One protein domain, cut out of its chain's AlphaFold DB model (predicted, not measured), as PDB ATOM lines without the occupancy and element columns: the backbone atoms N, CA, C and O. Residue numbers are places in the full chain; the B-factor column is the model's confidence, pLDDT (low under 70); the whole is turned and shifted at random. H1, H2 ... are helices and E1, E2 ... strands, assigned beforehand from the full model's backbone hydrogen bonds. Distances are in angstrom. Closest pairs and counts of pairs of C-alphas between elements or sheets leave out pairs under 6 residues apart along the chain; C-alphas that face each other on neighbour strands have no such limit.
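This is residues 180 to 358 of the 362 residues of an uncharacterized protein of Chthonomonadales bacterium (UniProt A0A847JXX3). A strongly twisted five-stranded sheet, E9 E7 E6 E3 E11, has the long helix H4 along one face and the shorter H5 on the opposite face. H2 packs on H4 and the E9 end of the sheet, H1 crosses H2 and H4 at one end of the long axis, and the ribbon E4 E10 lies toward the other end; the hairpin E1 E2 packs on H4. The 179 printed residues hold five named helices and eleven named strands, in the order H1 H2 E1 E2 H3 H4 E3 E4 E5 E6 E7 E8 E9 H5 E10 E11; the sheets are antiparallel, and the class is mixed, helices and strands. The whole is compact, with a radius of gyration of the C-alphas of 14.9 A and spans of 46 by 31 by 31 A.

The largest sheet has E9, residues 322 to 325, E7, 307 to 309, E6, 300 to 304 and 13.3 A long, E3, 267 to 270, and E11, 347 to 352, ending at C-alpha 352 (19.832, -4.567, 16.087). The helices are H1, 180 to 189, 14.0 A, from C-alpha 180 (2.234, -3.318, 31.549); H2, 196 to 210, 20.8 A; H3, 233 to 238; H4, 247 to 260, 19.8 A; and H5, 326 to 334, 10.0 A. Three pairs remain: E1, 221 to 225, with E2, 228 to 231; E4, 278 to 281, with E10, 335 to 339; E5, 284 to 286, with E8, 313 to 315.

Within hydrogen-bond range are N 308 and O 324 for E7 and E9, 2.8 A; N 309 and O 302 for the hairpin E6 and E7, 2.9 A; N 303 and O 267 for E6 and E3, 2.7 A; and N 268 and O 352 for E3 and E11, 2.8 A. H4 lies over E6 at a height over the sheet of 8.6 A; the closest C-alphas, Ala 251 and Phe 301, are 4.8 A apart. H2 and H4, on one face, make two layers with the sheet, helices on one face of it; H5 is on the opposite face from H4. H2 touches H4 at a steep tilt of 41 degrees, opposite ways, closest at C-alphas Asn 200 and Ser 258, 6.0 A. H1 touches H4 with residues 256 to 260 of H4 alone, about perpendicular at 89 degrees, closest at C-alphas Ser 186 and Leu 257, 5.1 A. H3 and H4 are close but not clearly touching, C-alphas Leu 233 and Phe 253 being 7.7 A apart. Every O i to N i+4 pair is within hydrogen-bond range in H1, H2, H3 and H4; H5 has 2 of 5, and 3 of 6 from O i to N i+3.

The C-alphas farthest apart, Gly 192 and Pro 340, are 47.3 A apart. The printed part has no cut, its one long link is E5 to E6, and no printed residue is under 70 in pLDDT.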
ATOM      1  N   THR A 180       3.230  -4.288  31.072       90.06
ATOM      2  CA  THR A 180       2.234  -3.318  31.549       90.06
ATOM      3  C   THR A 180       2.864  -1.990  31.964       90.06
ATOM      4  O   THR A 180       2.326  -0.943  31.617       90.06
ATOM      5  N   GLY A 181       4.039  -2.018  32.606       88.12
ATOM      6  CA  GLY A 181       4.799  -0.812  32.945       88.12
ATOM      7  C   GLY A 181       5.189   0.019  31.718       88.12
ATOM      8  O   GLY A 181       4.928   1.217  31.687       88.12
ATOM      9  N   VAL A 182       5.743  -0.612  30.673       94.81
ATOM     10  CA  VAL A 182       6.086   0.078  29.413       94.81
ATOM     11  C   VAL A 182       4.828   0.564  28.710       94.81
ATOM     12  O   VAL A 182       4.763   1.713  28.301       94.81
ATOM     13  N   LEU A 183       3.815  -0.296  28.601       94.25
ATOM     14  CA  LEU A 183       2.585   0.004  27.882       94.25
ATOM     15  C   LEU A 183       1.823   1.181  28.500       94.25
ATOM     16  O   LEU A 183       1.255   1.983  27.763       94.25
ATOM     17  N   GLY A 184       1.867   1.319  29.830       93.56
ATOM     18  CA  GLY A 184       1.348   2.485  30.539       93.56
ATOM     19  C   GLY A 184       2.019   3.782  30.093       93.56
ATOM     20  O   GLY A 184       1.318   4.715  29.706       93.56
ATOM     21  N   TYR A 185       3.357   3.823  30.061       96.06
ATOM     22  CA  TYR A 185       4.091   4.973  29.518       96.06
ATOM     23  C   TYR A 185       3.751   5.216  28.047       96.06
ATOM     24  O   TYR A 185       3.432   6.341  27.674       96.06
ATOM     25  N   SER A 186       3.773   4.171  27.218       98.06
ATOM     26  CA  SER A 186       3.558   4.304  25.779       98.06
ATOM     27  C   SER A 186       2.170   4.835  25.441       98.06
ATOM     28  O   SER A 186       2.051   5.772  24.657       98.06
ATOM     29  N   CYS A 187       1.118   4.267  26.039       98.19
ATOM     30  CA  CYS A 187      -0.251   4.703  25.774       98.19
ATOM     31  C   CYS A 187      -0.506   6.100  26.334       98.19
ATOM     32  O   CYS A 187      -1.195   6.889  25.700       98.19
ATOM     33  N   PHE A 188       0.076   6.428  27.493       96.88
ATOM     34  CA  PHE A 188      -0.076   7.754  28.077       96.88
ATOM     35  C   PHE A 188       0.636   8.840  27.255       96.88
ATOM     36  O   PHE A 188       0.086   9.914  27.041       96.88
ATOM     37  N   TRP A 189       1.847   8.569  26.767       98.31
ATOM     38  CA  TRP A 189       2.632   9.538  25.996       98.31
ATOM     39  C   TRP A 189       2.218   9.658  24.529       98.31
ATOM     40  O   TRP A 189       2.402  10.724  23.950       98.31
ATOM     41  N   ALA A 190       1.670   8.599  23.932       98.56
ATOM     42  CA  ALA A 190       1.153   8.605  22.561       98.56
ATOM     43  C   ALA A 190      -0.375   8.754  22.498       98.56
ATOM     44  O   ALA A 190      -0.992   8.425  21.488       98.56
ATOM     45  N   MET A 191      -0.992   9.204  23.587       97.94
ATOM     46  CA  MET A 191      -2.435   9.318  23.709       97.94
ATOM     47  C   MET A 191      -3.023  10.234  22.624       97.94
ATOM     48  O   MET A 191      -2.552  11.354  22.431       97.94
ATOM     49  N   GLY A 192      -4.061   9.761  21.934       98.31
ATOM     50  CA  GLY A 192      -4.719  10.478  20.838       98.31
ATOM     51  C   GLY A 192      -4.093  10.269  19.458       98.31
ATOM     52  O   GLY A 192      -4.658  10.731  18.469       98.31
ATOM     53  N   GLU A 193      -2.966   9.560  19.365       98.69
ATOM     54  CA  GLU A 193      -2.340   9.224  18.086       98.69
ATOM     55  C   GLU A 193      -3.031   8.017  17.435       98.69
ATOM     56  O   GLU A 193      -3.274   6.998  18.080       98.69
ATOM     57  N   ASP A 194      -3.297   8.100  16.134       98.44
ATOM     58  CA  ASP A 194      -3.980   7.078  15.323       98.44
ATOM     59  C   ASP A 194      -3.086   6.506  14.203       98.44
ATOM     60  O   ASP A 194      -3.482   5.639  13.422       98.44
ATOM     61  N   THR A 195      -1.831   6.962  14.124       98.56
ATOM     62  CA  THR A 195      -0.849   6.488  13.146       98.56
ATOM     63  C   THR A 195       0.477   6.122  13.797       98.56
ATOM     64  O   THR A 195       0.903   6.715  14.787       98.56
ATOM     65  N   ALA A 196       1.205   5.185  13.182       98.38
ATOM     66  CA  ALA A 196       2.538   4.794  13.642       98.38
ATOM     67  C   ALA A 196       3.531   5.970  13.664       98.38
ATOM     68  O   ALA A 196       4.338   6.087  14.583       98.38
ATOM     69  N   ALA A 197       3.475   6.854  12.661       98.38
ATOM     70  CA  ALA A 197       4.354   8.019  12.581       98.38
ATOM     71  C   ALA A 197       4.036   9.062  13.664       98.38
ATOM     72  O   ALA A 197       4.963   9.635  14.240       98.38
ATOM     73  N   GLY A 198       2.747   9.287  13.939       98.62
ATOM     74  CA  GLY A 198       2.276  10.142  15.026       98.62
ATOM     75  C   GLY A 198       2.718   9.619  16.391       98.62
ATOM     76  O   GLY A 198       3.458  10.299  17.103       98.62
ATOM     77  N   ALA A 199       2.432   8.345  16.675       98.69
ATOM     78  CA  ALA A 199       2.854   7.679  17.905       98.69
ATOM     79  C   ALA A 199       4.376   7.737  18.108       98.69
ATOM     80  O   ALA A 199       4.848   8.160  19.158       98.69
ATOM     81  N   ASN A 200       5.177   7.399  17.093       98.69
ATOM     82  CA  ASN A 200       6.639   7.459  17.194       98.69
ATOM     83  C   ASN A 200       7.155   8.872  17.495       98.69
ATOM     84  O   ASN A 200       8.109   9.032  18.258       98.69
ATOM     85  N   ARG A 201       6.530   9.903  16.918       98.69
ATOM     86  CA  ARG A 201       6.868  11.309  17.174       98.69
ATOM     87  C   ARG A 201       6.548  11.690  18.616       98.69
ATOM     88  O   ARG A 201       7.440  12.197  19.292       98.69
ATOM     89  N   ALA A 202       5.332  11.392  19.072       98.69
ATOM     90  CA  ALA A 202       4.878  11.668  20.430       98.69
ATOM     91  C   ALA A 202       5.758  10.965  21.477       98.69
ATOM     92  O   ALA A 202       6.249  11.608  22.400       98.69
ATOM     93  N   LEU A 203       6.060   9.678  21.278       98.81
ATOM     94  CA  LEU A 203       6.917   8.896  22.177       98.81
ATOM     95  C   LEU A 203       8.349   9.433  22.240       98.81
ATOM     96  O   LEU A 203       8.929   9.518  23.319       98.81
ATOM     97  N   THR A 204       8.912   9.824  21.094       98.88
ATOM     98  CA  THR A 204      10.270  10.382  21.025       98.88
ATOM     99  C   THR A 204      10.348  11.731  21.749       98.88
ATOM    100  O   THR A 204      11.270  11.962  22.530       98.88
ATOM    101  N   ASP A 205       9.361  12.608  21.536       98.62
ATOM    102  CA  ASP A 205       9.265  13.902  22.224       98.62
ATOM    103  C   ASP A 205       9.051  13.742  23.731       98.62
ATOM    104  O   ASP A 205       9.703  14.421  24.531       98.62
ATOM    105  N   ALA A 206       8.155  12.839  24.127       98.50
ATOM    106  CA  ALA A 206       7.859  12.578  25.525       98.50
ATOM    107  C   ALA A 206       9.072  11.991  26.254       98.50
ATOM    108  O   ALA A 206       9.356  12.412  27.375       98.50
ATOM    109  N   LEU A 207       9.828  11.093  25.616       98.56
ATOM    110  CA  LEU A 207      11.043  10.538  26.204       98.56
ATOM    111  C   LEU A 207      12.111  11.615  26.434       98.56
ATOM    112  O   LEU A 207      12.692  11.662  27.515       98.56
ATOM    113  N   TRP A 208      12.328  12.526  25.479       98.62
ATOM    114  CA  TRP A 208      13.266  13.638  25.678       98.62
ATOM    115  C   TRP A 208      12.797  14.610  26.766       98.62
ATOM    116  O   TRP A 208      13.598  15.093  27.564       98.62
ATOM    117  N   THR A 209      11.492  14.891  26.806       98.25
ATOM    118  CA  THR A 209      10.894  15.851  27.745       98.25
ATOM    119  C   THR A 209      10.923  15.345  29.186       98.25
ATOM    120  O   THR A 209      11.191  16.121  30.100       98.25
ATOM    121  N   ASN A 210      10.635  14.057  29.393       97.50
ATOM    122  CA  ASN A 210      10.545  13.455  30.724       97.50
ATOM    123  C   ASN A 210      11.852  12.788  31.169       97.50
ATOM    124  O   ASN A 210      12.020  12.500  32.351       97.50
ATOM    125  N   GLY A 211      12.766  12.520  30.238       97.50
ATOM    126  CA  GLY A 211      14.007  11.817  30.512       97.50
ATOM    127  C   GLY A 211      15.097  12.703  31.108       97.50
ATOM    128  O   GLY A 211      15.187  13.905  30.859       97.50
ATOM    129  N   THR A 212      15.992  12.079  31.869       97.38
ATOM    130  CA  THR A 212      17.223  12.698  32.361       97.38
ATOM    131  C   THR A 212      18.438  11.875  31.940       97.38
ATOM    132  O   THR A 212      18.675  10.782  32.445       97.38
ATOM    133  N   TYR A 213      19.246  12.428  31.038       96.44
ATOM    134  CA  TYR A 213      20.504  11.830  30.608       96.44
ATOM    135  C   TYR A 213      21.504  11.820  31.760       96.44
ATOM    136  O   TYR A 213      21.761  12.867  32.353       96.44
ATOM    137  N   ASN A 214      22.105  10.683  32.081       94.62
ATOM    138  CA  ASN A 214      22.965  10.575  33.258       94.62
ATOM    139  C   ASN A 214      24.460  10.764  32.985       94.62
ATOM    140  O   ASN A 214      25.238  10.820  33.927       94.62
ATOM    141  N   GLY A 215      24.870  10.932  31.726       86.00
ATOM    142  CA  GLY A 215      26.283  11.133  31.396       86.00
ATOM    143  C   GLY A 215      27.104   9.848  31.276       86.00
ATOM    144  O   GLY A 215      28.322   9.961  31.173       86.00
ATOM    145  N   GLY A 216      26.468   8.670  31.258       82.25
ATOM    146  CA  GLY A 216      27.162   7.377  31.230       82.25
ATOM    147  C   GLY A 216      27.580   6.885  32.617       82.25
ATOM    148  O   GLY A 216      28.604   6.222  32.740       82.25
ATOM    149  N   GLU A 217      26.840   7.273  33.662       85.69
ATOM    150  CA  GLU A 217      27.081   6.824  35.038       85.69
ATOM    151  C   GLU A 217      26.549   5.395  35.248       85.69
ATOM    152  O   GLU A 217      27.282   4.426  35.072       85.69
ATOM    153  N   GLU A 218      25.277   5.252  35.621       87.12
ATOM    154  CA  GLU A 218      24.617   3.948  35.727       87.12
ATOM    155  C   GLU A 218      24.095   3.534  34.349       87.12
ATOM    156  O   GLU A 218      23.432   4.317  33.668       87.12
ATOM    157  N   ALA A 219      24.385   2.308  33.935       89.62
ATOM    158  CA  ALA A 219      23.870   1.746  32.698       89.62
ATOM    159  C   ALA A 219      22.841   0.667  33.028       89.62
ATOM    160  O   ALA A 219      23.081  -0.183  33.888       89.62
ATOM    161  N   TYR A 220      21.718   0.674  32.313       96.25
ATOM    162  CA  TYR A 220      20.762  -0.433  32.312       96.25
ATOM    163  C   TYR A 220      20.965  -1.334  31.096       96.25
ATOM    164  O   TYR A 220      20.166  -2.240  30.863       96.25
ATOM    165  N   THR A 221      22.056  -1.127  30.360       96.44
ATOM    166  CA  THR A 221      22.545  -1.981  29.283       96.44
ATOM    167  C   THR A 221      23.787  -2.757  29.710       96.44
ATOM    168  O   THR A 221      24.656  -2.244  30.413       96.44
ATOM    169  N   THR A 222      23.870  -4.021  29.299       95.94
ATOM    170  CA  THR A 222      25.033  -4.899  29.506       95.94
ATOM    171  C   THR A 222      25.311  -5.736  28.260       95.94
ATOM    172  O   THR A 222      24.560  -5.682  27.284       95.94
ATOM    173  N   ASP A 223      26.414  -6.495  28.271       94.44
ATOM    174  CA  ASP A 223      26.847  -7.345  27.150       94.44
ATOM    175  C   ASP A 223      26.908  -6.587  25.813       94.44
ATOM    176  O   ASP A 223      26.572  -7.106  24.745       94.44
ATOM    177  N   GLU A 224      27.324  -5.324  25.889       94.12
ATOM    178  CA  GLU A 224      27.352  -4.413  24.758       94.12
ATOM    179  C   GLU A 224      28.377  -4.885  23.716       94.12
ATOM    180  O   GLU A 224      29.579  -5.011  23.966       94.12
ATOM    181  N   THR A 225      27.881  -5.144  22.512       94.75
ATOM    182  CA  THR A 225      28.663  -5.458  21.317       94.75
ATOM    183  C   THR A 225      28.184  -4.589  20.170       94.75
ATOM    184  O   THR A 225      27.037  -4.145  20.155       94.75
ATOM    185  N   ASP A 226      28.991  -4.443  19.121       91.69
ATOM    186  CA  ASP A 226      28.586  -3.723  17.908       91.69
ATOM    187  C   ASP A 226      27.303  -4.269  17.254       91.69
ATOM    188  O   ASP A 226      26.725  -3.576  16.428       91.69
ATOM    189  N   SER A 227      26.846  -5.478  17.597       94.00
ATOM    190  CA  SER A 227      25.665  -6.131  17.014       94.00
ATOM    191  C   SER A 227      24.496  -6.350  17.976       94.00
ATOM    192  O   SER A 227      23.480  -6.901  17.557       94.00
ATOM    193  N   GLY A 228      24.626  -5.983  19.249       96.12
ATOM    194  CA  GLY A 228      23.601  -6.272  20.248       96.12
ATOM    195  C   GLY A 228      24.008  -5.887  21.659       96.12
ATOM    196  O   GLY A 228      25.184  -5.644  21.919       96.12
ATOM    197  N   GLU A 229      23.025  -5.852  22.547       97.38
ATOM    198  CA  GLU A 229      23.185  -5.658  23.989       97.38
ATOM    199  C   GLU A 229      21.951  -6.194  24.728       97.38
ATOM    200  O   GLU A 229      20.943  -6.555  24.100       97.38
ATOM    201  N   THR A 230      22.045  -6.245  26.053       97.88
ATOM    202  CA  THR A 230      20.969  -6.649  26.960       97.88
ATOM    203  C   THR A 230      20.456  -5.436  27.733       97.88
ATOM    204  O   THR A 230      21.215  -4.830  28.481       97.88
ATOM    205  N   PHE A 231      19.169  -5.111  27.604       97.56
ATOM    206  CA  PHE A 231      18.497  -4.021  28.314       97.56
ATOM    207  C   PHE A 231      17.706  -4.532  29.527       97.56
ATOM    208  O   PHE A 231      16.708  -5.252  29.402       97.56
ATOM    209  N   HIS A 232      18.133  -4.120  30.718       96.06
ATOM    210  CA  HIS A 232      17.566  -4.463  32.022       96.06
ATOM    211  C   HIS A 232      16.354  -3.582  32.355       96.06
ATOM    212  O   HIS A 232      16.354  -2.790  33.303       96.06
ATOM    213  N   LEU A 233      15.292  -3.743  31.565       94.62
ATOM    214  CA  LEU A 233      14.101  -2.897  31.576       94.62
ATOM    215  C   LEU A 233      13.452  -2.763  32.962       94.62
ATOM    216  O   LEU A 233      13.012  -1.676  33.326       94.62
ATOM    217  N   LYS A 234      13.402  -3.833  33.768       92.31
ATOM    218  CA  LYS A 234      12.815  -3.754  35.118       92.31
ATOM    219  C   LYS A 234      13.611  -2.821  36.032       92.31
ATOM    220  O   LYS A 234      13.016  -2.042  36.772       92.31
ATOM    221  N   SER A 235      14.941  -2.894  35.987       93.62
ATOM    222  CA  SER A 235      15.802  -1.996  36.761       93.62
ATOM    223  C   SER A 235      15.661  -0.554  36.283       93.62
ATOM    224  O   SER A 235      15.507   0.332  37.118       93.62
ATOM    225  N   PHE A 236      15.602  -0.342  34.964       95.31
ATOM    226  CA  PHE A 236      15.365   0.976  34.371       95.31
ATOM    227  C   PHE A 236      14.036   1.589  34.850       95.31
ATOM    228  O   PHE A 236      14.015   2.699  35.373       95.31
ATOM    229  N   LEU A 237      12.929   0.839  34.747       93.94
ATOM    230  CA  LEU A 237      11.594   1.293  35.159       93.94
ATOM    231  C   LEU A 237      11.472   1.547  36.668       93.94
ATOM    232  O   LEU A 237      10.705   2.415  37.081       93.94
ATOM    233  N   ASN A 238      12.208   0.793  37.489       92.75
ATOM    234  CA  ASN A 238      12.205   0.948  38.944       92.75
ATOM    235  C   ASN A 238      13.138   2.058  39.438       92.75
ATOM    236  O   ASN A 238      13.159   2.338  40.642       92.75
ATOM    237  N   HIS A 239      13.913   2.688  38.553       92.75
ATOM    238  CA  HIS A 239      14.752   3.800  38.958       92.75
ATOM    239  C   HIS A 239      13.874   4.980  39.427       92.75
ATOM    240  O   HIS A 239      12.949   5.373  38.714       92.75
ATOM    241  N   PRO A 240      14.155   5.611  40.588       92.38
ATOM    242  CA  PRO A 240      13.304   6.673  41.141       92.38
ATOM    243  C   PRO A 240      13.116   7.893  40.233       92.38
ATOM    244  O   PRO A 240      12.133   8.614  40.372       92.38
ATOM    245  N   ASN A 241      14.063   8.125  39.320       92.31
ATOM    246  CA  ASN A 241      14.025   9.216  38.344       92.31
ATOM    247  C   ASN A 241      13.745   8.723  36.913       92.31
ATOM    248  O   ASN A 241      14.119   9.405  35.964       92.31
ATOM    249  N   CYS A 242      13.183   7.521  36.736       92.62
ATOM    250  CA  CYS A 242      12.872   6.978  35.413       92.62
ATOM    251  C   CYS A 242      12.015   7.967  34.587       92.62
ATOM    252  O   CYS A 242      11.011   8.457  35.110       92.62
ATOM    253  N   PRO A 243      12.347   8.226  33.303       96.88
ATOM    254  CA  PRO A 243      13.483   7.682  32.543       96.88
ATOM    255  C   PRO A 243      14.815   8.359  32.902       96.88
ATOM    256  O   PRO A 243      14.981   9.567  32.736       96.88
ATOM    257  N   TRP A 244      15.801   7.577  33.341       96.62
ATOM    258  CA  TRP A 244      17.146   8.065  33.654       96.62
ATOM    259  C   TRP A 244      18.169   7.051  33.155       96.62
ATOM    260  O   TRP A 244      18.018   5.869  33.429       96.62
ATOM    261  N   GLY A 245      19.166   7.494  32.391       96.81
ATOM    262  CA  GLY A 245      20.096   6.585  31.717       96.81
ATOM    263  C   GLY A 245      20.985   7.280  30.689       96.81
ATOM    264  O   GLY A 245      20.996   8.512  30.587       96.81
ATOM    265  N   GLN A 246      21.726   6.486  29.925       96.19
ATOM    266  CA  GLN A 246      22.593   6.920  28.828       96.19
ATOM    267  C   GLN A 246      21.943   6.707  27.450       96.19
ATOM    268  O   GLN A 246      20.769   6.352  27.341       96.19
ATOM    269  N   CYS A 247      22.692   6.953  26.369       97.31
ATOM    270  CA  CYS A 247      22.138   6.916  25.013       97.31
ATOM    271  C   CYS A 247      21.598   5.532  24.621       97.31
ATOM    272  O   CYS A 247      20.557   5.460  23.969       97.31
ATOM    273  N   ASN A 248      22.240   4.454  25.082       97.56
ATOM    274  CA  ASN A 248      21.780   3.086  24.857       97.56
ATOM    275  C   ASN A 248      20.421   2.850  25.528       97.56
ATOM    276  O   ASN A 248      19.462   2.510  24.840       97.56
ATOM    277  N   ASP A 249      20.304   3.164  26.827       98.00
ATOM    278  CA  ASP A 249      19.059   2.997  27.591       98.00
ATOM    279  C   ASP A 249      17.891   3.772  26.963       98.00
ATOM    280  O   ASP A 249      16.778   3.263  26.857       98.00
ATOM    281  N   PHE A 250      18.134   5.010  26.521       98.56
ATOM    282  CA  PHE A 250      17.108   5.831  25.877       98.56
ATOM    283  C   PHE A 250      16.676   5.258  24.524       98.56
ATOM    284  O   PHE A 250      15.480   5.224  24.230       98.56
ATOM    285  N   ALA A 251      17.621   4.813  23.695       98.44
ATOM    286  CA  ALA A 251      17.305   4.202  22.410       98.44
ATOM    287  C   ALA A 251      16.522   2.892  22.589       98.44
ATOM    288  O   ALA A 251      15.493   2.696  21.940       98.44
ATOM    289  N   ASP A 252      16.958   2.039  23.513       98.50
ATOM    290  CA  ASP A 252      16.324   0.755  23.808       98.50
ATOM    291  C   ASP A 252      14.944   0.927  24.430       98.50
ATOM    292  O   ASP A 252      13.987   0.245  24.045       98.50
ATOM    293  N   PHE A 253      14.795   1.894  25.335       98.50
ATOM    294  CA  PHE A 253      13.499   2.219  25.903       98.50
ATOM    295  C   PHE A 253      12.555   2.809  24.852       98.50
ATOM    296  O   PHE A 253      11.395   2.408  24.806       98.50
ATOM    297  N   LEU A 254      13.028   3.670  23.941       98.75
ATOM    298  CA  LEU A 254      12.211   4.172  22.830       98.75
ATOM    299  C   LEU A 254      11.725   3.044  21.911       98.75
ATOM    300  O   LEU A 254      10.562   3.041  21.495       98.75
ATOM    301  N   ILE A 255      12.578   2.055  21.638       98.62
ATOM    302  CA  ILE A 255      12.191   0.847  20.900       98.62
ATOM    303  C   ILE A 255      11.103   0.093  21.665       98.62
ATOM    304  O   ILE A 255      10.087  -0.270  21.068       98.62
ATOM    305  N   CYS A 256      11.263  -0.107  22.977       98.44
ATOM    306  CA  CYS A 256      10.244  -0.744  23.814       98.44
ATOM    307  C   CYS A 256       8.917   0.029  23.772       98.44
ATOM    308  O   CYS A 256       7.863  -0.572  23.568       98.44
ATOM    309  N   LEU A 257       8.960   1.358  23.885       98.62
ATOM    310  CA  LEU A 257       7.774   2.207  23.830       98.62
ATOM    311  C   LEU A 257       7.040   2.041  22.490       98.62
ATOM    312  O   LEU A 257       5.875   1.642  22.467       98.62
ATOM    313  N   SER A 258       7.735   2.250  21.367       98.62
ATOM    314  CA  SER A 258       7.150   2.169  20.020       98.62
ATOM    315  C   SER A 258       6.606   0.775  19.694       98.62
ATOM    316  O   SER A 258       5.490   0.623  19.188       98.62
ATOM    317  N   THR A 259       7.380  -0.266  20.005       98.25
ATOM    318  CA  THR A 259       7.001  -1.651  19.700       98.25
ATOM    319  C   THR A 259       5.855  -2.143  20.586       98.25
ATOM    320  O   THR A 259       5.037  -2.930  20.113       98.25
ATOM    321  N   SER A 260       5.734  -1.648  21.828       97.94
ATOM    322  CA  SER A 260       4.656  -2.030  22.755       97.94
ATOM    323  C   SER A 260       3.259  -1.587  22.307       97.94
ATOM    324  O   SER A 260       2.297  -2.288  22.597       97.94
ATOM    325  N   VAL A 261       3.143  -0.482  21.561       98.31
ATOM    326  CA  VAL A 261       1.866   0.005  20.994       98.31
ATOM    327  C   VAL A 261       1.641  -0.451  19.548       98.31
ATOM    328  O   VAL A 261       0.747   0.044  18.863       98.31
ATOM    329  N   GLY A 262       2.486  -1.357  19.046       98.00
ATOM    330  CA  GLY A 262       2.404  -1.865  17.677       98.00
ATOM    331  C   GLY A 262       2.800  -0.854  16.595       98.00
ATOM    332  O   GLY A 262       2.648  -1.150  15.409       98.00
ATOM    333  N   ALA A 263       3.356   0.312  16.951       97.88
ATOM    334  CA  ALA A 263       3.641   1.382  15.993       97.88
ATOM    335  C   ALA A 263       4.670   0.945  14.942       97.88
ATOM    336  O   ALA A 263       4.395   0.963  13.743       97.88
ATOM    337  N   SER A 264       5.846   0.470  15.356       97.06
ATOM    338  CA  SER A 264       6.915   0.132  14.407       97.06
ATOM    339  C   SER A 264       7.894  -0.920  14.926       97.06
ATOM    340  O   SER A 264       7.838  -1.298  16.090       97.06
ATOM    341  N   ASP A 265       8.743  -1.440  14.043       96.38
ATOM    342  CA  ASP A 265       9.787  -2.433  14.317       96.38
ATOM    343  C   ASP A 265      11.172  -1.772  14.438       96.38
ATOM    344  O   ASP A 265      12.138  -2.178  13.785       96.38
ATOM    345  N   MET A 266      11.254  -0.720  15.263       97.81
ATOM    346  CA  MET A 266      12.495   0.031  15.464       97.81
ATOM    347  C   MET A 266      13.660  -0.866  15.894       97.81
ATOM    348  O   MET A 266      13.502  -1.862  16.605       97.81
ATOM    349  N   ARG A 267      14.855  -0.464  15.471       98.25
ATOM    350  CA  ARG A 267      16.132  -1.096  15.807       98.25
ATOM    351  C   ARG A 267      17.035  -0.085  16.494       98.25
ATOM    352  O   ARG A 267      16.999   1.091  16.153       98.25
ATOM    353  N   ALA A 268      17.876  -0.533  17.409       98.31
ATOM    354  CA  ALA A 268      18.953   0.275  17.950       98.31
ATOM    355  C   ALA A 268      20.092   0.320  16.933       98.31
ATOM    356  O   ALA A 268      20.396  -0.677  16.275       98.31
ATOM    357  N   GLN A 269      20.729   1.472  16.777       98.00
ATOM    358  CA  GLN A 269      21.926   1.607  15.960       98.00
ATOM    359  C   GLN A 269      22.878   2.606  16.599       98.00
ATOM    360  O   GLN A 269      22.458   3.643  17.108       98.00
ATOM    361  N   ARG A 270      24.175   2.307  16.526       97.19
ATOM    362  CA  ARG A 270      25.229   3.204  16.994       97.19
ATOM    363  C   ARG A 270      25.783   4.015  15.837       97.19
ATOM    364  O   ARG A 270      25.902   3.509  14.725       97.19
ATOM    365  N   SER A 271      26.166   5.259  16.105       96.25
ATOM    366  CA  SER A 271      26.780   6.168  15.131       96.25
ATOM    367  C   SER A 271      28.134   5.673  14.604       96.25
ATOM    368  O   SER A 271      28.482   5.955  13.461       96.25
ATOM    369  N   ASN A 272      28.894   4.957  15.441       93.56
ATOM    370  CA  ASN A 272      30.167   4.304  15.126       93.56
ATOM    371  C   ASN A 272      30.296   3.006  15.941       93.56
ATOM    372  O   ASN A 272      29.512   2.779  16.864       93.56
ATOM    373  N   ALA A 273      31.323   2.207  15.638       91.69
ATOM    374  CA  ALA A 273      31.759   1.104  16.493       91.69
ATOM    375  C   ALA A 273      32.076   1.562  17.920       91.69
ATOM    376  O   ALA A 273      32.586   2.666  18.126       91.69
ATOM    377  N   MET A 274      31.812   0.685  18.892       88.31
ATOM    378  CA  MET A 274      32.064   0.962  20.309       88.31
ATOM    379  C   MET A 274      33.534   1.296  20.579       88.31
ATOM    380  O   MET A 274      33.853   2.160  21.395       88.31
ATOM    381  N   VAL A 275      34.432   0.626  19.853       86.25
ATOM    382  CA  VAL A 275      35.868   0.899  19.854       86.25
ATOM    383  C   VAL A 275      36.218   1.590  18.542       86.25
ATOM    384  O   VAL A 275      36.344   0.953  17.497       86.25
ATOM    385  N   GLY A 276      36.366   2.911  18.587       82.19
ATOM    386  CA  GLY A 276      36.599   3.714  17.393       82.19
ATOM    387  C   GLY A 276      37.188   5.092  17.686       82.19
ATOM    388  O   GLY A 276      37.365   5.466  18.848       82.19
ATOM    389  N   PRO A 277      37.529   5.855  16.631       87.94
ATOM    390  CA  PRO A 277      37.945   7.241  16.788       87.94
ATOM    391  C   PRO A 277      36.798   8.064  17.378       87.94
ATOM    392  O   PRO A 277      35.645   7.928  16.969       87.94
ATOM    393  N   LEU A 278      37.133   8.954  18.312       94.00
ATOM    394  CA  LEU A 278      36.159   9.884  18.870       94.00
ATOM    395  C   LEU A 278      35.700  10.871  17.789       94.00
ATOM    396  O   LEU A 278      36.457  11.245  16.886       94.00
ATOM    397  N   TYR A 279      34.480  11.371  17.924       95.88
ATOM    398  CA  TYR A 279      34.019  12.546  17.202       95.88
ATOM    399  C   TYR A 279      33.545  13.618  18.170       95.88
ATOM    400  O   TYR A 279      33.106  13.342  19.283       95.88
ATOM    401  N   ILE A 280      33.673  14.864  17.733       97.00
ATOM    402  CA  ILE A 280      33.124  16.013  18.435       97.00
ATOM    403  C   ILE A 280      31.738  16.281  17.868       97.00
ATOM    404  O   ILE A 280      31.578  16.400  16.649       97.00
ATOM    405  N   THR A 281      30.743  16.392  18.739       97.94
ATOM    406  CA  THR A 281      29.378  16.725  18.331       97.94
ATOM    407  C   THR A 281      29.261  18.199  17.934       97.94
ATOM    408  O   THR A 281      30.027  19.054  18.401       97.94
ATOM    409  N   ASN A 282      28.261  18.548  17.126       98.38
ATOM    410  CA  ASN A 282      27.758  19.923  17.126       98.38
ATOM    411  C   ASN A 282      27.135  20.261  18.492       98.38
ATOM    412  O   ASN A 282      27.047  19.416  19.387       98.38
ATOM    413  N   TYR A 283      26.736  21.520  18.672       98.25
ATOM    414  CA  TYR A 283      26.087  21.938  19.909       98.25
ATOM    415  C   TYR A 283      24.721  21.247  20.047       98.25
ATOM    416  O   TYR A 283      23.861  21.374  19.174       98.25
ATOM    417  N   LEU A 284      24.526  20.512  21.136       98.19
ATOM    418  CA  LEU A 284      23.313  19.748  21.427       98.19
ATOM    419  C   LEU A 284      23.016  19.769  22.924       98.19
ATOM    420  O   LEU A 284      23.888  20.109  23.718       98.19
ATOM    421  N   SER A 285      21.798  19.407  23.313       98.25
ATOM    422  CA  SER A 285      21.385  19.265  24.714       98.25
ATOM    423  C   SER A 285      20.870  17.848  24.960       98.25
ATOM    424  O   SER A 285      19.837  17.489  24.387       98.25
ATOM    425  N   PRO A 286      21.553  17.034  25.783       98.19
ATOM    426  CA  PRO A 286      20.992  15.769  26.244       98.19
ATOM    427  C   PRO A 286      19.734  16.016  27.093       98.19
ATOM    428  O   PRO A 286      19.605  17.074  27.716       98.19
ATOM    429  N   ALA A 287      18.807  15.057  27.122       98.06
ATOM    430  CA  ALA A 287      17.575  15.140  27.908       98.06
ATOM    431  C   ALA A 287      17.871  15.524  29.372       98.06
ATOM    432  O   ALA A 287      18.790  14.985  29.993       98.06
ATOM    433  N   GLY A 288      17.156  16.512  29.914       97.06
ATOM    434  CA  GLY A 288      17.345  16.989  31.291       97.06
ATOM    435  C   GLY A 288      18.717  17.612  31.621       97.06
ATOM    436  O   GLY A 288      19.005  17.853  32.795       97.06
ATOM    437  N   LYS A 289      19.587  17.878  30.634       96.38
ATOM    438  CA  LYS A 289      20.945  18.416  30.842       96.38
ATOM    439  C   LYS A 289      21.203  19.690  30.026       96.38
ATOM    440  O   LYS A 289      20.588  19.901  28.981       96.38
ATOM    441  N   PRO A 290      22.117  20.569  30.486       95.75
ATOM    442  CA  PRO A 290      22.499  21.756  29.730       95.75
ATOM    443  C   PRO A 290      23.212  21.390  28.422       95.75
ATOM    444  O   PRO A 290      23.877  20.359  28.319       95.75
ATOM    445  N   GLY A 291      23.093  22.279  27.435       96.50
ATOM    446  CA  GLY A 291      23.685  22.089  26.119       96.50
ATOM    447  C   GLY A 291      25.202  22.284  26.069       96.50
ATOM    448  O   GLY A 291      25.788  23.042  26.846       96.50
ATOM    449  N   GLY A 292      25.840  21.622  25.106       97.50
ATOM    450  CA  GLY A 292      27.280  21.665  24.890       97.50
ATOM    451  C   GLY A 292      27.719  20.951  23.614       97.50
ATOM    452  O   GLY A 292      26.906  20.487  22.818       97.50
ATOM    453  N   SER A 293      29.033  20.887  23.421       97.62
ATOM    454  CA  SER A 293      29.684  20.052  22.409       97.62
ATOM    455  C   SER A 293      30.513  19.008  23.145       97.62
ATOM    456  O   SER A 293      31.251  19.358  24.070       97.62
ATOM    457  N   PHE A 294      30.363  17.744  22.764       95.88
ATOM    458  CA  PHE A 294      30.871  16.615  23.535       95.88
ATOM    459  C   PHE A 294      31.776  15.728  22.672       95.88
ATOM    460  O   PHE A 294      31.521  15.576  21.476       95.88
ATOM    461  N   PRO A 295      32.849  15.158  23.245       95.50
ATOM    462  CA  PRO A 295      33.596  14.088  22.605       95.50
ATOM    463  C   PRO A 295      32.900  12.748  22.852       95.50
ATOM    464  O   PRO A 295      32.795  12.320  23.999       95.50
ATOM    465  N   TRP A 296      32.467  12.069  21.793       95.25
ATOM    466  CA  TRP A 296      31.811  10.760  21.873       95.25
ATOM    467  C   TRP A 296      32.563   9.708  21.062       95.25
ATOM    468  O   TRP A 296      33.052   9.991  19.970       95.25
ATOM    469  N   ALA A 297      32.650   8.486  21.592       93.44
ATOM    470  CA  ALA A 297      33.102   7.326  20.819       93.44
ATOM    471  C   ALA A 297      31.992   6.884  19.856       93.44
ATOM    472  O   ALA A 297      32.187   6.773  18.644       93.44
ATOM    473  N   TYR A 298      30.786   6.755  20.399       95.50
ATOM    474  CA  TYR A 298      29.565   6.481  19.669       95.50
ATOM    475  C   TYR A 298      28.382   7.175  20.356       95.50
ATOM    476  O   TYR A 298      28.505   7.678  21.469       95.50
ATOM    477  N   HIS A 299      27.250   7.205  19.663       97.19
ATOM    478  CA  HIS A 299      25.938   7.550  20.202       97.19
ATOM    479  C   HIS A 299      24.929   6.542  19.667       97.19
ATOM    480  O   HIS A 299      24.984   6.228  18.473       97.19
ATOM    481  N   GLN A 300      24.060   6.015  20.525       98.00
ATOM    482  CA  GLN A 300      23.009   5.084  20.127       98.00
ATOM    483  C   GLN A 300      21.669   5.802  19.964       98.00
ATOM    484  O   GLN A 300      21.313   6.667  20.758       98.00
ATOM    485  N   PHE A 301      20.928   5.429  18.926       98.50
ATOM    486  CA  PHE A 301      19.611   5.972  18.605       98.50
ATOM    487  C   PHE A 301      18.694   4.877  18.051       98.50
ATOM    488  O   PHE A 301      19.160   3.818  17.617       98.50
ATOM    489  N   ALA A 302      17.386   5.138  18.043       98.62
ATOM    490  CA  ALA A 302      16.421   4.253  17.409       98.62
ATOM    491  C   ALA A 302      16.336   4.544  15.901       98.62
ATOM    492  O   ALA A 302      16.371   5.690  15.443       98.62
ATOM    493  N   LEU A 303      16.222   3.484  15.114       98.25
ATOM    494  CA  LEU A 303      16.186   3.495  13.662       98.25
ATOM    495  C   LEU A 303      14.898   2.827  13.191       98.25
ATOM    496  O   LEU A 303      14.619   1.681  13.544       98.25
ATOM    497  N   LEU A 304      14.147   3.519  12.339       97.88
ATOM    498  CA  LEU A 304      13.056   2.929  11.572       97.88
ATOM    499  C   LEU A 304      13.409   3.020  10.091       97.88
ATOM    500  O   LEU A 304      13.489   4.112   9.525       97.88
ATOM    501  N   SER A 305      13.632   1.869   9.458       96.25
ATOM    502  CA  SER A 305      14.199   1.791   8.106       96.25
ATOM    503  C   SER A 305      15.562   2.499   8.004       96.25
ATOM    504  O   SER A 305      16.582   1.910   8.342       96.25
ATOM    505  N   SER A 306      15.597   3.757   7.551       96.81
ATOM    506  CA  SER A 306      16.821   4.576   7.435       96.81
ATOM    507  C   SER A 306      16.716   5.929   8.145       96.81
ATOM    508  O   SER A 306      17.613   6.767   8.024       96.81
ATOM    509  N   ASN A 307      15.630   6.133   8.894       98.50
ATOM    510  CA  ASN A 307      15.348   7.378   9.586       98.50
ATOM    511  C   ASN A 307      15.573   7.223  11.090       98.50
ATOM    512  O   ASN A 307      15.212   6.209  11.691       98.50
ATOM    513  N   VAL A 308      16.179   8.251  11.674       98.62
ATOM    514  CA  VAL A 308      16.569   8.328  13.076       98.62
ATOM    515  C   VAL A 308      15.447   8.921  13.916       98.62
ATOM    516  O   VAL A 308      14.823   9.920  13.538       98.62
ATOM    517  N   TRP A 309      15.248   8.293  15.069       98.69
ATOM    518  CA  TRP A 309      14.371   8.701  16.154       98.69
ATOM    519  C   TRP A 309      15.202   8.723  17.429       98.69
ATOM    520  O   TRP A 309      15.766   7.705  17.833       98.69
ATOM    521  N   ASP A 310      15.338   9.897  18.032       98.69
ATOM    522  CA  ASP A 310      16.288  10.093  19.117       98.69
ATOM    523  C   ASP A 310      15.667  10.902  20.252       98.69
ATOM    524  O   ASP A 310      15.658  12.129  20.236       98.69
ATOM    525  N   GLY A 311      15.141  10.185  21.246       98.12
ATOM    526  CA  GLY A 311      14.591  10.779  22.466       98.12
ATOM    527  C   GLY A 311      15.660  11.155  23.493       98.12
ATOM    528  O   GLY A 311      15.323  11.604  24.582       98.12
ATOM    529  N   CYS A 312      16.947  10.955  23.196       98.19
ATOM    530  CA  CYS A 312      18.040  11.207  24.130       98.19
ATOM    531  C   CYS A 312      18.580  12.639  24.026       98.19
ATOM    532  O   CYS A 312      19.111  13.173  25.005       98.19
ATOM    533  N   ILE A 313      18.478  13.273  22.853       98.44
ATOM    534  CA  ILE A 313      19.117  14.566  22.573       98.44
ATOM    535  C   ILE A 313      18.211  15.537  21.818       98.44
ATOM    536  O   ILE A 313      17.323  15.163  21.059       98.44
ATOM    537  N   ASN A 314      18.516  16.822  21.969       98.44
ATOM    538  CA  ASN A 314      17.980  17.907  21.163       98.44
ATOM    539  C   ASN A 314      19.138  18.632  20.471       98.44
ATOM    540  O   ASN A 314      20.070  19.106  21.125       98.44
ATOM    541  N   LEU A 315      19.094  18.700  19.143       98.12
ATOM    542  CA  LEU A 315      20.123  19.340  18.332       98.12
ATOM    543  C   LEU A 315      19.809  20.835  18.214       98.12
ATOM    544  O   LEU A 315      18.731  21.232  17.765       98.12
ATOM    545  N   TYR A 316      20.744  21.685  18.641       95.44
ATOM    546  CA  TYR A 316      20.479  23.111  18.812       95.44
ATOM    547  C   TYR A 316      20.098  23.794  17.497       95.44
ATOM    548  O   TYR A 316      20.832  23.731  16.515       95.44
ATOM    549  N   GLY A 317      18.946  24.471  17.500       95.56
ATOM    550  CA  GLY A 317      18.371  25.111  16.314       95.56
ATOM    551  C   GLY A 317      17.508  24.190  15.445       95.56
ATOM    552  O   GLY A 317      16.858  24.687  14.530       95.56
ATOM    553  N   TYR A 318      17.449  22.889  15.748       96.88
ATOM    554  CA  TYR A 318      16.725  21.896  14.948       96.88
ATOM    555  C   TYR A 318      15.731  21.045  15.753       96.88
ATOM    556  O   TYR A 318      14.782  20.517  15.177       96.88
ATOM    557  N   GLY A 319      15.906  20.941  17.074       98.00
ATOM    558  CA  GLY A 319      14.999  20.215  17.963       98.00
ATOM    559  C   GLY A 319      15.357  18.737  18.138       98.00
ATOM    560  O   GLY A 319      16.476  18.304  17.857       98.00
ATOM    561  N   VAL A 320      14.387  17.971  18.643       98.50
ATOM    562  CA  VAL A 320      14.496  16.519  18.854       98.50
ATOM    563  C   VAL A 320      14.440  15.791  17.497       98.50
ATOM    564  O   VAL A 320      13.485  16.014  16.740       98.50
ATOM    565  N   PRO A 321      15.424  14.939  17.154       98.56
ATOM    566  CA  PRO A 321      15.462  14.207  15.886       98.56
ATOM    567  C   PRO A 321      14.331  13.180  15.779       98.56
ATOM    568  O   PRO A 321      14.269  12.209  16.532       98.56
ATOM    569  N   LYS A 322      13.416  13.409  14.833       98.06
ATOM    570  CA  LYS A 322      12.202  12.604  14.631       98.06
ATOM    571  C   LYS A 322      11.986  12.420  13.143       98.06
ATOM    572  O   LYS A 322      11.648  13.391  12.461       98.06
ATOM    573  N   ASP A 323      12.173  11.196  12.667       98.12
ATOM    574  CA  ASP A 323      12.075  10.837  11.250       98.12
ATOM    575  C   ASP A 323      13.149  11.505  10.368       98.12
ATOM    576  O   ASP A 323      12.890  11.982   9.265       98.12
ATOM    577  N   TRP A 324      14.379  11.607  10.871       98.50
ATOM    578  CA  TRP A 324      15.464  12.255  10.131       98.50
ATOM    579  C   TRP A 324      16.274  11.252   9.327       98.50
ATOM    580  O   TRP A 324      16.768  10.280   9.887       98.50
ATOM    581  N   ALA A 325      16.509  11.526   8.043       98.38
ATOM    582  CA  ALA A 325      17.409  10.712   7.229       98.38
ATOM    583  C   ALA A 325      18.790  10.595   7.899       98.38
ATOM    584  O   ALA A 325      19.466  11.608   8.120       98.38
ATOM    585  N   ARG A 326      19.196   9.361   8.225       97.69
ATOM    586  CA  ARG A 326      20.383   9.072   9.042       97.69
ATOM    587  C   ARG A 326      21.656   9.703   8.483       97.69
ATOM    588  O   ARG A 326      22.357  10.418   9.194       97.69
ATOM    589  N   ASP A 327      21.936   9.444   7.209       96.56
ATOM    590  CA  ASP A 327      23.248   9.724   6.613       96.56
ATOM    591  C   ASP A 327      23.358  11.146   6.033       96.56
ATOM    592  O   ASP A 327      24.444  11.709   5.956       96.56
ATOM    593  N   SER A 328      22.248  11.772   5.633       96.12
ATOM    594  CA  SER A 328      22.266  13.118   5.039       96.12
ATOM    595  C   SER A 328      21.962  14.224   6.051       96.12
ATOM    596  O   SER A 328      22.635  15.259   6.073       96.12
ATOM    597  N   THR A 329      20.965  14.011   6.909       97.94
ATOM    598  CA  THR A 329      20.486  15.032   7.844       97.94
ATOM    599  C   THR A 329      21.051  14.794   9.234       97.94
ATOM    600  O   THR A 329      21.755  15.647   9.762       97.94
ATOM    601  N   TYR A 330      20.785  13.633   9.828       98.31
ATOM    602  CA  TYR A 330      21.137  13.393  11.225       98.31
ATOM    603  C   TYR A 330      22.650  13.419  11.457       98.31
ATOM    604  O   TYR A 330      23.111  14.153  12.328       98.31
ATOM    605  N   GLN A 331      23.436  12.737  10.619       97.62
ATOM    606  CA  GLN A 331      24.899  12.779  10.680       97.62
ATOM    607  C   GLN A 331      25.441  14.218  10.656       97.62
ATOM    608  O   GLN A 331      26.278  14.565  11.489       97.62
ATOM    609  N   SER A 332      24.994  15.049   9.707       97.31
ATOM    610  CA  SER A 332      25.532  16.407   9.527       97.31
ATOM    611  C   SER A 332      25.187  17.335  10.692       97.31
ATOM    612  O   SER A 332      25.972  18.227  11.017       97.31
ATOM    613  N   GLN A 333      24.048  17.100  11.348       98.19
ATOM    614  CA  GLN A 333      23.645  17.851  12.531       98.19
ATOM    615  C   GLN A 333      24.251  17.302  13.822       98.19
ATOM    616  O   GLN A 333      24.519  18.082  14.730       98.19
ATOM    617  N   LEU A 334      24.545  16.007  13.907       98.00
ATOM    618  CA  LEU A 334      25.167  15.405  15.082       98.00
ATOM    619  C   LEU A 334      26.684  15.641  15.116       98.00
ATOM    620  O   LEU A 334      27.218  16.076  16.134       98.00
ATOM    621  N   VAL A 335      27.386  15.363  14.017       97.50
ATOM    622  CA  VAL A 335      28.853  15.305  13.970       97.50
ATOM    623  C   VAL A 335      29.436  16.626  13.475       97.50
ATOM    624  O   VAL A 335      29.180  17.051  12.351       97.50
ATOM    625  N   LYS A 336      30.301  17.247  14.281       96.88
ATOM    626  CA  LYS A 336      31.073  18.432  13.880       96.88
ATOM    627  C   LYS A 336      32.347  18.047  13.129       96.88
ATOM    628  O   LYS A 336      32.634  18.606  12.078       96.88
ATOM    629  N   HIS A 337      33.147  17.148  13.703       95.62
ATOM    630  CA  HIS A 337      34.352  16.577  13.083       95.62
ATOM    631  C   HIS A 337      34.836  15.336  13.850       95.62
ATOM    632  O   HIS A 337      34.529  15.172  15.029       95.62
ATOM    633  N   TYR A 338      35.632  14.491  13.192       92.94
ATOM    634  CA  TYR A 338      36.298  13.330  13.798       92.94
ATOM    635  C   TYR A 338      37.688  13.692  14.337       92.94
ATOM    636  O   TYR A 338      38.356  14.565  13.783       92.94
ATOM    637  N   ASN A 339      38.145  13.001  15.385       84.62
ATOM    638  CA  ASN A 339      39.457  13.197  16.003       84.62
ATOM    639  C   ASN A 339      40.163  11.840  16.243       84.62
ATOM    640  O   ASN A 339      39.632  11.029  17.003       84.62
ATOM    641  N   PRO A 340      41.356  11.561  15.666       78.19
ATOM    642  CA  PRO A 340      42.149  12.363  14.715       78.19
ATOM    643  C   PRO A 340      41.787  12.123  13.235       78.19
ATOM    644  O   PRO A 340      42.101  12.940  12.374       78.19
ATOM    645  N   SER A 341      41.129  11.003  12.934       79.88
ATOM    646  CA  SER A 341      40.640  10.624  11.606       79.88
ATOM    647  C   SER A 341      39.553   9.569  11.784       79.88
ATOM    648  O   SER A 341      39.801   8.540  12.410       79.88
ATOM    649  N   GLY A 342      38.362   9.813  11.251       82.25
ATOM    650  CA  GLY A 342      37.235   8.893  11.341       82.25
ATOM    651  C   GLY A 342      36.236   9.161  10.226       82.25
ATOM    652  O   GLY A 342      36.271  10.209   9.580       82.25
ATOM    653  N   THR A 343      35.374   8.186   9.986       90.19
ATOM    654  CA  THR A 343      34.285   8.266   9.016       90.19
ATOM    655  C   THR A 343      33.014   7.786   9.686       90.19
ATOM    656  O   THR A 343      33.072   6.900  10.534       90.19
ATOM    657  N   TRP A 344      31.881   8.337   9.270       93.38
ATOM    658  CA  TRP A 344      30.572   7.862   9.699       93.38
ATOM    659  C   TRP A 344      30.393   6.412   9.284       93.38
ATOM    660  O   TRP A 344      30.355   6.100   8.092       93.38
ATOM    661  N   LEU A 345      30.348   5.536  10.282       94.12
ATOM    662  CA  LEU A 345      30.234   4.102  10.078       94.12
ATOM    663  C   LEU A 345      29.251   3.519  11.097       94.12
ATOM    664  O   LEU A 345      29.682   2.870  12.054       94.12
ATOM    665  N   PRO A 346      27.936   3.754  10.917       94.81
ATOM    666  CA  PRO A 346      26.936   3.234  11.831       94.81
ATOM    667  C   PRO A 346      27.004   1.718  11.934       94.81
ATOM    668  O   PRO A 346      27.088   1.029  10.910       94.81
ATOM    669  N   THR A 347      26.938   1.200  13.160       94.69
ATOM    670  CA  THR A 347      27.072  -0.234  13.414       94.69
ATOM    671  C   THR A 347      25.932  -0.791  14.277       94.69
ATOM    672  O   THR A 347      25.490  -0.118  15.217       94.69
ATOM    673  N   PRO A 348      25.423  -1.991  13.941       95.12
ATOM    674  CA  PRO A 348      25.561  -2.634  12.633       95.12
ATOM    675  C   PRO A 348      24.746  -1.823  11.607       95.12
ATOM    676  O   PRO A 348      23.848  -1.077  11.987       95.12
ATOM    677  N   SER A 349      25.016  -1.932  10.304       92.00
ATOM    678  CA  SER A 349      24.438  -1.017   9.292       92.00
ATOM    679  C   SER A 349      22.898  -0.971   9.242       92.00
ATOM    680  O   SER A 349      22.332   0.069   8.886       92.00
ATOM    681  N   GLY A 350      22.229  -2.063   9.627       93.50
ATOM    682  CA  GLY A 350      20.768  -2.176   9.737       93.50
ATOM    683  C   GLY A 350      20.206  -2.041  11.158       93.50
ATOM    684  O   GLY A 350      19.003  -2.193  11.345       93.50
ATOM    685  N   GLY A 351      21.061  -1.781  12.148       97.19
ATOM    686  CA  GLY A 351      20.695  -1.821  13.559       97.19
ATOM    687  C   GLY A 351      20.467  -3.238  14.097       97.19
ATOM    688  O   GLY A 351      20.599  -4.235  13.382       97.19
ATOM    689  N   PHE A 352      20.142  -3.329  15.378       98.06
ATOM    690  CA  PHE A 352      19.832  -4.567  16.087       98.06
ATOM    691  C   PHE A 352      18.584  -4.391  16.959       98.06
ATOM    692  O   PHE A 352      18.115  -3.280  17.179       98.06
ATOM    693  N   THR A 353      18.006  -5.491  17.440       98.06
ATOM    694  CA  THR A 353      16.973  -5.433  18.486       98.06
ATOM    695  C   THR A 353      17.627  -5.797  19.810       98.06
ATOM    696  O   THR A 353      18.240  -6.867  19.858       98.06
ATOM    697  N   PRO A 354      17.521  -4.954  20.850       97.50
ATOM    698  CA  PRO A 354      18.100  -5.270  22.147       97.50
ATOM    699  C   PRO A 354      17.417  -6.499  22.751       97.50
ATOM    700  O   PRO A 354      16.216  -6.730  22.551       97.50
ATOM    701  N   LEU A 355      18.178  -7.294  23.497       97.12
ATOM    702  CA  LEU A 355      17.613  -8.338  24.339       97.12
ATOM    703  C   LEU A 355      17.028  -7.679  25.589       97.12
ATOM    704  O   LEU A 355      17.767  -7.148  26.403       97.12
ATOM    705  N   VAL A 356      15.711  -7.720  25.768       95.38
ATOM    706  CA  VAL A 356      15.054  -7.103  26.932       95.38
ATOM    707  C   VAL A 356      14.855  -8.138  28.041       95.38
ATOM    708  O   VAL A 356      14.272  -9.193  27.791       95.38
ATOM    709  N   THR A 357      15.301  -7.826  29.261       93.50
ATOM    710  CA  THR A 357      15.256  -8.729  30.426       93.50
ATOM    711  C   THR A 357      14.708  -8.052  31.687       93.50
ATOM    712  O   THR A 357      14.862  -6.844  31.884       93.50
ATOM    713  N   THR A 358      14.054  -8.826  32.568       89.50
ATOM    714  CA  THR A 358      13.678  -8.364  33.924       89.50
ATOM    715  C   THR A 358      14.775  -8.605  34.956       89.50
ATOM    716  O   THR A 358      14.644  -8.155  36.096       89.50
TER     717      THR A 358